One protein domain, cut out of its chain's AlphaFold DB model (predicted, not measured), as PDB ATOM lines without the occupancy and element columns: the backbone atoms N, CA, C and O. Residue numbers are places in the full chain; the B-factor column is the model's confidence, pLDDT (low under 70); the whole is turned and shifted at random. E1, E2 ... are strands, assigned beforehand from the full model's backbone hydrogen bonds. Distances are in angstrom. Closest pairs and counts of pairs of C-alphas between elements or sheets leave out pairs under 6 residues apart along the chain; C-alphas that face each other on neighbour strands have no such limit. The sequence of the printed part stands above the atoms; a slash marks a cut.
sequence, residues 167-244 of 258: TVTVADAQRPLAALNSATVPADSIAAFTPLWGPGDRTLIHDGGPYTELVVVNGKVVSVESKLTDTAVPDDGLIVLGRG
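This is residues 167 to 244 of the 258 residues of an uncharacterized protein of Streptomyces sp. T1317-0309 (UniProt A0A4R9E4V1). One strongly twisted sheet of four strands, E3, E6, E4 and E5, is the middle of the domain, with the small hairpin E1 and E2 over one face near E3, residues 194 to 210 and 226 to 236 looping over the other face, and the link from E2 to E3 passing beside edge strand E3, where residues 179 to 180 pair with it. The printed part has 78 residues with six named strands, E1 to E6 in order along the chain, and no named helix. The larger sheet runs E3, E6, E4, E5, all antiparallel. The class is all strand, though only 34 of the 78 residues are in named elements. The whole is compact, with a radius of gyration of the C-alphas of 11.2 A, and rounded, spanning 29 by 26 by 20 A.

E6, residues 237 to 243, is 19.8 A long and ends with C-alpha 243 at (32.165, 40.945, 37.766). E4, residues 211 to 217, is 19.6 A long, E5, residues 220 to 225, 14.8 A, and E3, residues 189 to 193, 13.6 A. E1, residues 167 to 170, is 9.8 A long and begins with C-alpha 167 at (28.224, 47.049, 24.339); E2, residues 173 to 177, is 12.3 A long.

E6 and E4 are inner strands, antiparallel at 167 degrees, with N 214 and O 240 2.8 A apart. Edge strand E3 is antiparallel to E6, with N 191 and O 241 2.8 A apart. Edge strand E5 forms a hairpin with E4, with N 213 and O 225 2.8 A apart. Residues 179 to 180 pair with 191 to 192 of E3, parallel. E1 and E2 form a hairpin, with N 168 and O 175 2.9 A apart. The closest C-alphas of E2 and E3, those of Leu 177 and Ile 190, are 5.3 A apart. E2 is apart from E4, E5 and E6.

The C-alphas farthest apart, those of Asp 172 and His 206, are 30.1 A apart. The links E2 to E3, E3 to E4 and E5 to E6 are long. The printed part has no cut, and no printed residue is under 70 in pLDDT.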
ATOM      1  N   THR A 167      28.347  46.171  23.183       92.75
ATOM      2  CA  THR A 167      28.224  47.049  24.339       92.75
ATOM      3  C   THR A 167      26.864  46.895  24.985       92.75
ATOM      4  O   THR A 167      25.879  46.670  24.285       92.75
ATOM      5  N   VAL A 168      26.801  47.098  26.295       88.62
ATOM      6  CA  VAL A 168      25.550  47.314  27.021       88.62
ATOM      7  C   VAL A 168      25.413  48.797  27.355       88.62
ATOM      8  O   VAL A 168      26.409  49.454  27.669       88.62
ATOM      9  N   THR A 169      24.192  49.320  27.303       84.00
ATOM     10  CA  THR A 169      23.881  50.681  27.751       84.00
ATOM     11  C   THR A 169      23.007  50.592  28.990       84.00
ATOM     12  O   THR A 169      21.907  50.047  28.938       84.00
ATOM     13  N   VAL A 170      23.502  51.119  30.109       73.06
ATOM     14  CA  VAL A 170      22.781  51.183  31.388       73.06
ATOM     15  C   VAL A 170      22.809  52.626  31.870       73.06
ATOM     16  O   VAL A 170      23.892  53.185  32.019       73.06
ATOM     17  N   ALA A 171      21.638  53.220  32.125       72.56
ATOM     18  CA  ALA A 171      21.511  54.619  32.562       72.56
ATOM     19  C   ALA A 171      22.345  55.589  31.693       72.56
ATOM     20  O   ALA A 171      23.162  56.351  32.203       72.56
ATOM     21  N   ASP A 172      22.193  55.474  30.368       76.31
ATOM     22  CA  ASP A 172      22.913  56.240  29.334       76.31
ATOM     23  C   ASP A 172      24.443  56.049  29.291       76.31
ATOM     24  O   ASP A 172      25.128  56.631  28.448       76.31
ATOM     25  N   ALA A 173      25.004  55.183  30.139       79.44
ATOM     26  CA  ALA A 173      26.411  54.817  30.102       79.44
ATOM     27  C   ALA A 173      26.622  53.548  29.266       79.44
ATOM     28  O   ALA A 173      26.182  52.456  29.633       79.44
ATOM     29  N   GLN A 174      27.352  53.689  28.161       87.19
ATOM     30  CA  GLN A 174      27.765  52.567  27.324       87.19
ATOM     31  C   GLN A 174      29.021  51.898  27.901       87.19
ATOM     32  O   GLN A 174      29.987  52.564  28.299       87.19
ATOM     33  N   ARG A 175      29.015  50.566  27.952       87.12
ATOM     34  CA  ARG A 175      30.119  49.745  28.465       87.12
ATOM     35  C   ARG A 175      30.375  48.549  27.550       87.12
ATOM     36  O   ARG A 175      29.413  48.023  26.994       87.12
ATOM     37  N   PRO A 176      31.633  48.102  27.388       93.50
ATOM     38  CA  PRO A 176      31.934  46.927  26.580       93.50
ATOM     39  C   PRO A 176      31.283  45.677  27.178       93.50
ATOM     40  O   PRO A 176      31.364  45.442  28.383       93.50
ATOM     41  N   LEU A 177      30.647  44.887  26.317       95.75
ATOM     42  CA  LEU A 177      30.114  43.576  26.654       95.75
ATOM     43  C   LEU A 177      31.217  42.537  26.454       95.75
ATOM     44  O   LEU A 177      31.806  42.463  25.377       95.75
ATOM     45  N   ALA A 178      31.480  41.739  27.481       96.00
ATOM     46  CA  ALA A 178      32.476  40.676  27.447       96.00
ATOM     47  C   ALA A 178      31.867  39.295  27.183       96.00
ATOM     48  O   ALA A 178      32.536  38.438  26.609       96.00
ATOM     49  N   ALA A 179      30.610  39.075  27.577       96.12
ATOM     50  CA  ALA A 179      29.920  37.813  27.344       96.12
ATOM     51  C   ALA A 179      28.401  37.986  27.197       96.12
ATOM     52  O   ALA A 179      27.793  38.852  27.825       96.12
ATOM     53  N   LEU A 180      27.784  37.136  26.383       97.62
ATOM     54  CA  LEU A 180      26.342  37.064  26.159       97.62
ATOM     55  C   LEU A 180      25.872  35.636  26.441       97.62
ATOM     56  O   LEU A 180      26.369  34.715  25.798       97.62
ATOM     57  N   ASN A 181      24.917  35.465  27.361       97.62
ATOM     58  CA  ASN A 181      24.353  34.172  27.772       97.62
ATOM     59  C   ASN A 181      25.427  33.114  28.102       97.62
ATOM     60  O   ASN A 181      25.291  31.957  27.727       97.62
ATOM     61  N   SER A 182      26.516  33.502  28.764       94.38
ATOM     62  CA  SER A 182      27.647  32.613  29.057       94.38
ATOM     63  C   SER A 182      27.656  32.193  30.524       94.38
ATOM     64  O   SER A 182      27.443  33.028  31.402       94.38
ATOM     65  N   ALA A 183      27.977  30.925  30.796       91.56
ATOM     66  CA  ALA A 183      28.234  30.431  32.153       91.56
ATOM     67  C   ALA A 183      29.618  30.831  32.704       91.56
ATOM     68  O   ALA A 183      29.929  30.544  33.856       91.56
ATOM     69  N   THR A 184      30.439  31.499  31.892       90.12
ATOM     70  CA  THR A 184      31.733  32.063  32.287       90.12
ATOM     71  C   THR A 184      31.736  33.555  32.005       90.12
ATOM     72  O   THR A 184      31.398  33.989  30.897       90.12
ATOM     73  N   VAL A 185      32.138  34.345  32.998       91.50
ATOM     74  CA  VAL A 185      32.151  35.807  32.922       91.50
ATOM     75  C   VAL A 185      33.571  36.283  33.187       91.50
ATOM     76  O   VAL A 185      34.038  36.136  34.313       91.50
ATOM     77  N   PRO A 186      34.281  36.872  32.210       91.38
ATOM     78  CA  PRO A 186      35.650  37.336  32.429       91.38
ATOM     79  C   PRO A 186      35.771  38.279  33.639       91.38
ATOM     80  O   PRO A 186      34.845  39.033  33.952       91.38
ATOM     81  N   ALA A 187      36.909  38.249  34.334       91.44
ATOM     82  CA  ALA A 187      37.172  39.173  35.440       91.44
ATOM     83  C   ALA A 187      37.125  40.640  34.966       91.44
ATOM     84  O   ALA A 187      37.459  40.935  33.819       91.44
ATOM     85  N   ASP A 188      36.704  41.544  35.855       91.69
ATOM     86  CA  ASP A 188      36.606  42.991  35.604       91.69
ATOM     87  C   ASP A 188      35.797  43.354  34.346       91.69
ATOM     88  O   ASP A 188      36.139  44.272  33.592       91.69
ATOM     89  N   SER A 189      34.711  42.616  34.104       93.38
ATOM     90  CA  SER A 189      33.951  42.686  32.858       93.38
ATOM     91  C   SER A 189      32.435  42.649  33.060       93.38
ATOM     92  O   SER A 189      31.935  42.540  34.183       93.38
ATOM     93  N   ILE A 190      31.703  42.787  31.951       94.62
ATOM     94  CA  ILE A 190      30.242  42.765  31.920       94.62
ATOM     95  C   ILE A 190      29.748  41.611  31.063       94.62
ATOM     96  O   ILE A 190      30.141  41.484  29.903       94.62
ATOM     97  N   ALA A 191      28.816  40.839  31.608       95.94
ATOM     98  CA  ALA A 191      28.006  39.888  30.869       95.94
ATOM     99  C   ALA A 191      26.542  40.339  30.797       95.94
ATOM    100  O   ALA A 191      26.054  41.067  31.665       95.94
ATOM    101  N   ALA A 192      25.837  39.884  29.767       97.00
ATOM    102  CA  ALA A 192      24.397  40.052  29.633       97.00
ATOM    103  C   ALA A 192      23.717  38.689  29.493       97.00
ATOM    104  O   ALA A 192      24.157  37.842  28.714       97.00
ATOM    105  N   PHE A 193      22.618  38.507  30.215       97.88
ATOM    106  CA  PHE A 193      21.742  37.347  30.129       97.88
ATOM    107  C   PHE A 193      20.389  37.796  29.594       97.88
ATOM    108  O   PHE A 193      19.766  38.704  30.133       97.88
ATOM    109  N   THR A 194      19.948  37.161  28.523       97.50
ATOM    110  CA  THR A 194      18.677  37.419  27.830       97.50
ATOM    111  C   THR A 194      17.679  36.300  28.150       97.50
ATOM    112  O   THR A 194      18.090  35.287  28.725       97.50
ATOM    113  N   PRO A 195      16.398  36.393  27.747       98.06
ATOM    114  CA  PRO A 195      15.431  35.307  27.949       98.06
ATOM    115  C   PRO A 195      15.870  33.960  27.348       98.06
ATOM    116  O   PRO A 195      15.380  32.900  27.753       98.06
ATOM    117  N   LEU A 196      16.806  33.999  26.390       98.12
ATOM    118  CA  LEU A 196      17.412  32.827  25.769       98.12
ATOM    119  C   LEU A 196      18.350  32.054  26.706       98.12
ATOM    120  O   LEU A 196      18.605  30.883  26.433       98.12
ATOM    121  N   TRP A 197      18.824  32.662  27.802       98.19
ATOM    122  CA  TRP A 197      19.588  31.969  28.842       98.19
ATOM    123  C   TRP A 197      18.838  30.720  29.300       98.19
ATOM    124  O   TRP A 197      19.327  29.620  29.098       98.19
ATOM    125  N   GLY A 198      17.597  30.877  29.769       97.69
ATOM    126  CA  GLY A 198      16.768  29.766  30.227       97.69
ATOM    127  C   GLY A 198      16.806  29.544  31.740       97.69
ATOM    128  O   GLY A 198      16.988  30.509  32.481       97.69
ATOM    129  N   PRO A 199      16.516  28.314  32.204       96.56
ATOM    130  CA  PRO A 199      16.229  28.021  33.612       96.56
ATOM    131  C   PRO A 199      17.472  27.845  34.496       96.56
ATOM    132  O   PRO A 199      17.337  27.572  35.683       96.56
ATOM    133  N   GLY A 200      18.673  27.942  33.930       96.38
ATOM    134  CA  GLY A 200      19.924  27.670  34.621       96.38
ATOM    135  C   GLY A 200      20.158  28.696  35.717       96.38
ATOM    136  O   GLY A 200      20.061  29.905  35.484       96.38
ATOM    137  N   ASP A 201      20.479  28.218  36.912       95.44
ATOM    138  CA  ASP A 201      20.694  29.092  38.054       95.44
ATOM    139  C   ASP A 201      22.049  29.803  37.935       95.44
ATOM    140  O   ASP A 201      23.111  29.188  38.033       95.44
ATOM    141  N   ARG A 202      22.020  31.123  37.724       95.19
ATOM    142  CA  ARG A 202      23.240  31.934  37.589       95.19
ATOM    143  C   ARG A 202      24.053  31.986  38.876       95.19
ATOM    144  O   ARG A 202      25.234  32.307  38.802       95.19
ATOM    145  N   THR A 203      23.484  31.641  40.031       94.94
ATOM    146  CA  THR A 203      24.249  31.533  41.282       94.94
ATOM    147  C   THR A 203      25.288  30.408  41.247       94.94
ATOM    148  O   THR A 203      26.226  30.432  42.041       94.94
ATOM    149  N   LEU A 204      25.178  29.479  40.289       93.75
ATOM    150  CA  LEU A 204      26.131  28.391  40.049       93.75
ATOM    151  C   LEU A 204      27.266  28.774  39.082       93.75
ATOM    152  O   LEU A 204      28.044  27.919  38.660       93.75
ATOM    153  N   ILE A 205      27.382  30.052  38.711       89.62
ATOM    154  CA  ILE A 205      28.566  30.566  38.018       89.62
ATOM    155  C   ILE A 205      29.736  30.556  39.015       89.62
ATOM    156  O   ILE A 205      29.789  31.360  39.943       89.62
ATOM    157  N   HIS A 206      30.684  29.635  38.810       79.56
ATOM    158  CA  HIS A 206      31.814  29.373  39.723       79.56
ATOM    159  C   HIS A 206      32.844  30.493  39.820       79.56
ATOM    160  O   HIS A 206      33.707  30.495  40.700       79.56
ATOM    161  N   ASP A 207      32.785  31.437  38.891       83.31
ATOM    162  CA  ASP A 207      33.676  32.575  38.872       83.31
ATOM    163  C   ASP A 207      33.601  33.347  40.208       83.31
ATOM    164  O   ASP A 207      32.535  33.643  40.744       83.31
ATOM    165  N   GLY A 208      34.754  33.673  40.796       82.00
ATOM    166  CA  GLY A 208      34.797  34.470  42.024       82.00
ATOM    167  C   GLY A 208      34.346  35.917  41.782       82.00
ATOM    168  O   GLY A 208      34.748  36.525  40.783       82.00
ATOM    169  N   GLY A 209      33.543  36.457  42.707       86.44
ATOM    170  CA  GLY A 209      33.112  37.860  42.729       86.44
ATOM    171  C   GLY A 209      34.223  38.855  43.128       86.44
ATOM    172  O   GLY A 209      35.398  38.487  43.160       86.44
ATOM    173  N   PRO A 210      33.878  40.116  43.461       92.75
ATOM    174  CA  PRO A 210      32.531  40.632  43.734       92.75
ATOM    175  C   PRO A 210      31.642  40.733  42.487       92.75
ATOM    176  O   PRO A 210      32.140  40.739  41.362       92.75
ATOM    177  N   TYR A 211      30.328  40.826  42.708       93.56
ATOM    178  CA  TYR A 211      29.319  40.922  41.654       93.56
ATOM    179  C   TYR A 211      28.441  42.165  41.804       93.56
ATOM    180  O   TYR A 211      28.224  42.671  42.904       93.56
ATOM    181  N   THR A 212      27.908  42.646  40.686       94.06
ATOM    182  CA  THR A 212      26.771  43.570  40.644       94.06
ATOM    183  C   THR A 212      25.790  43.076  39.592       94.06
ATOM    184  O   THR A 212      26.149  42.989  38.420       94.06
ATOM    185  N   GLU A 213      24.575  42.728  39.998       94.75
ATOM    186  CA  GLU A 213      23.524  42.232  39.112       94.75
ATOM    187  C   GLU A 213      22.438  43.300  38.951       94.75
ATOM    188  O   GLU A 213      21.927  43.839  39.933       94.75
ATOM    189  N   LEU A 214      22.099  43.629  37.705       96.00
ATOM    190  CA  LEU A 214      21.022  44.551  37.359       96.00
ATOM    191  C   LEU A 214      19.914  43.774  36.671       96.00
ATOM    192  O   LEU A 214      20.147  43.185  35.613       96.00
ATOM    193  N   VAL A 215      18.705  43.845  37.213       96.31
ATOM    194  CA  VAL A 215      17.515  43.346  36.522       96.31
ATOM    195  C   VAL A 215      16.937  44.490  35.707       96.31
ATOM    196  O   VAL A 215      16.599  45.543  36.256       96.31
ATOM    197  N   VAL A 216      16.841  44.297  34.396       93.88
ATOM    198  CA  VAL A 216      16.316  45.289  33.457       93.88
ATOM    199  C   VAL A 216      15.026  44.758  32.853       93.88
ATOM    200  O   VAL A 216      15.017  43.676  32.278       93.88
ATOM    201  N   VAL A 217      13.953  45.538  32.946       95.31
ATOM    202  CA  VAL A 217      12.621  45.226  32.405       95.31
ATOM    203  C   VAL A 217      12.170  46.407  31.559       95.31
ATOM    204  O   VAL A 217      12.227  47.549  32.022       95.31
ATOM    205  N   ASN A 218      11.753  46.169  30.311       91.62
ATOM    206  CA  ASN A 218      11.345  47.230  29.378       91.62
ATOM    207  C   ASN A 218      12.377  48.376  29.271       91.62
ATOM    208  O   ASN A 218      12.030  49.560  29.270       91.62
ATOM    209  N   GLY A 219      13.667  48.024  29.257       87.94
ATOM    210  CA  GLY A 219      14.782  48.974  29.176       87.94
ATOM    211  C   GLY A 219      15.060  49.781  30.452       87.94
ATOM    212  O   GLY A 219      15.898  50.681  30.422       87.94
ATOM    213  N   LYS A 220      14.392  49.485  31.573       89.94
ATOM    214  CA  LYS A 220      14.587  50.169  32.861       89.94
ATOM    215  C   LYS A 220      15.174  49.224  33.898       89.94
ATOM    216  O   LYS A 220      14.719  48.093  34.029       89.94
ATOM    217  N   VAL A 221      16.152  49.703  34.664       93.38
ATOM    218  CA  VAL A 221      16.679  48.971  35.823       93.38
ATOM    219  C   VAL A 221      15.608  48.952  36.913       93.38
ATOM    220  O   VAL A 221      15.180  50.012  37.367       93.38
ATOM    221  N   VAL A 222      15.174  47.758  37.313       94.50
ATOM    222  CA  VAL A 222      14.162  47.549  38.362       94.50
ATOM    223  C   VAL A 222      14.748  46.965  39.648       94.50
ATOM    224  O   VAL A 222      14.128  47.095  40.697       94.50
ATOM    225  N   SER A 223      15.944  46.367  39.587       95.00
ATOM    226  CA  SER A 223      16.689  45.898  40.762       95.00
ATOM    227  C   SER A 223      18.204  46.022  40.555       95.00
ATOM    228  O   SER A 223      18.676  45.936  39.418       95.00
ATOM    229  N   VAL A 224      18.942  46.232  41.654       95.50
ATOM    230  CA  VAL A 224      20.411  46.303  41.708       95.50
ATOM    231  C   VAL A 224      20.916  45.535  42.929       95.50
ATOM    232  O   VAL A 224      20.772  45.993  44.062       95.50
ATOM    233  N   GLU A 225      21.592  44.418  42.692       95.31
ATOM    234  CA  GLU A 225      22.063  43.501  43.729       95.31
ATOM    235  C   GLU A 225      23.591  43.420  43.744       95.31
ATOM    236  O   GLU A 225      24.239  43.457  42.703       95.31
ATOM    237  N   SER A 226      24.200  43.281  44.924       94.00
ATOM    238  CA  SER A 226      25.665  43.168  45.076       94.00
ATOM    239  C   SER A 226      26.178  41.719  45.037       94.00
ATOM    240  O   SER A 226      27.272  41.419  45.522       94.00
ATOM    241  N   LYS A 227      25.343  40.794  44.564       92.25
ATOM    242  CA  LYS A 227      25.602  39.356  44.464       92.25
ATOM    243  C   LYS A 227      24.776  38.776  43.318       92.25
ATOM    244  O   LYS A 227      23.821  39.404  42.874       92.25
ATOM    245  N   LEU A 228      25.133  37.571  42.884       94.38
ATOM    246  CA  LEU A 228      24.282  36.772  42.005       94.38
ATOM    247  C   LEU A 228      22.971  36.435  42.721       94.38
ATOM    248  O   LEU A 228      22.981  36.142  43.923       94.38
ATOM    249  N   THR A 229      21.865  36.462  41.983       95.38
ATOM    250  CA  THR A 229      20.560  36.011  42.470       95.38
ATOM    251  C   THR A 229      20.014  34.877  41.615       95.38
ATOM    252  O   THR A 229      20.452  34.658  40.484       95.38
ATOM    253  N   ASP A 230      19.029  34.174  42.160       95.44
ATOM    254  CA  ASP A 230      18.227  33.160  41.476       95.44
ATOM    255  C   ASP A 230      17.107  33.778  40.615       95.44
ATOM    256  O   ASP A 230      16.303  33.061  40.020       95.44
ATOM    257  N   THR A 231      17.054  35.114  40.507       96.88
ATOM    258  CA  THR A 231      16.050  35.821  39.704       96.88
ATOM    259  C   THR A 231      16.098  35.321  38.261       96.88
ATOM    260  O   THR A 231      17.131  35.401  37.594       96.88
ATOM    261  N   ALA A 232      14.983  34.817  37.738       97.19
ATOM    262  CA  ALA A 232      14.901  34.444  36.331       97.19
ATOM    263  C   ALA A 232      15.114  35.674  35.430       97.19
ATOM    264  O   ALA A 232      14.754  36.793  35.797       97.19
ATOM    265  N   VAL A 233      15.680  35.478  34.236       98.12
ATOM    266  CA  VAL A 233      15.768  36.580  33.269       98.12
ATOM    267  C   VAL A 233      14.346  36.964  32.834       98.12
ATOM    268  O   VAL A 233      13.630  36.076  32.369       98.12
ATOM    269  N   PRO A 234      13.917  38.235  32.972       96.94
ATOM    270  CA  PRO A 234      12.571  38.651  32.576       96.94
ATOM    271  C   PRO A 234      12.343  38.471  31.073       96.94
ATOM    272  O   PRO A 234      13.234  38.798  30.291       96.94
ATOM    273  N   ASP A 235      11.156  38.013  30.663       96.81
ATOM    274  CA  ASP A 235      10.825  37.755  29.249       96.81
ATOM    275  C   ASP A 235      10.914  39.016  28.364       96.81
ATOM    276  O   ASP A 235      11.269  38.934  27.189       96.81
ATOM    277  N   ASP A 236      10.624  40.189  28.929       95.56
ATOM    278  CA  ASP A 236      10.674  41.516  28.300       95.56
ATOM    279  C   ASP A 236      11.916  42.325  28.729       95.56
ATOM    280  O   ASP A 236      11.921  43.565  28.759       95.56
ATOM    281  N   GLY A 237      12.981  41.616  29.102       94.50
ATOM    282  CA  GLY A 237      14.128  42.203  29.766       94.50
ATOM    283  C   GLY A 237      15.443  41.473  29.547       94.50
ATOM    284  O   GLY A 237      15.616  40.662  28.638       94.50
ATOM    285  N   LEU A 238      16.408  41.825  30.389       95.56
ATOM    286  CA  LEU A 238      17.701  41.163  30.483       95.56
ATOM    287  C   LEU A 238      18.280  41.356  31.883       95.56
ATOM    288  O   LEU A 238      17.851  42.225  32.646       95.56
ATOM    289  N   ILE A 239      19.293  40.566  32.204       97.06
ATOM    290  CA  ILE A 239      20.110  40.751  33.396       97.06
ATOM    291  C   ILE A 239      21.509  41.170  32.965       97.06
ATOM    292  O   ILE A 239      22.135  40.509  32.136       97.06
ATOM    293  N   VAL A 240      21.993  42.283  33.513       96.25
ATOM    294  CA  VAL A 240      23.370  42.751  33.314       96.25
ATOM    295  C   VAL A 240      24.173  42.376  34.542       96.25
ATOM    296  O   VAL A 240      23.836  42.786  35.650       96.25
ATOM    297  N   LEU A 241      25.247  41.626  34.343       95.56
ATOM    298  CA  LEU A 241      26.112  41.162  35.415       95.56
ATOM    299  C   LEU A 241      27.497  41.786  35.273       95.56
ATOM    300  O   LEU A 241      28.211  41.527  34.305       95.56
ATOM    301  N   GLY A 242      27.884  42.597  36.249       94.50
ATOM    302  CA  GLY A 242      29.253  43.063  36.427       94.50
ATOM    303  C   GLY A 242      30.020  42.123  37.347       94.50
ATOM    304  O   GLY A 242      29.541  41.811  38.437       94.50
ATOM    305  N   ARG A 243      31.220  41.707  36.935       93.44
ATOM    306  CA  ARG A 243      32.165  40.945  37.766       93.44
ATOM    307  C   ARG A 243      33.395  41.792  38.073       93.44
ATOM    308  O   ARG A 243      33.982  42.368  37.162       93.44
ATOM    309  N   GLY A 244      33.829  41.808  39.332       89.94
ATOM    310  CA  GLY A 244      35.007  42.553  39.778       89.94
ATOM    311  C   GLY A 244      34.757  44.059  39.807       89.94
ATOM    312  O   GLY A 244      33.729  44.521  40.301       89.94
TER     313      GLY A 244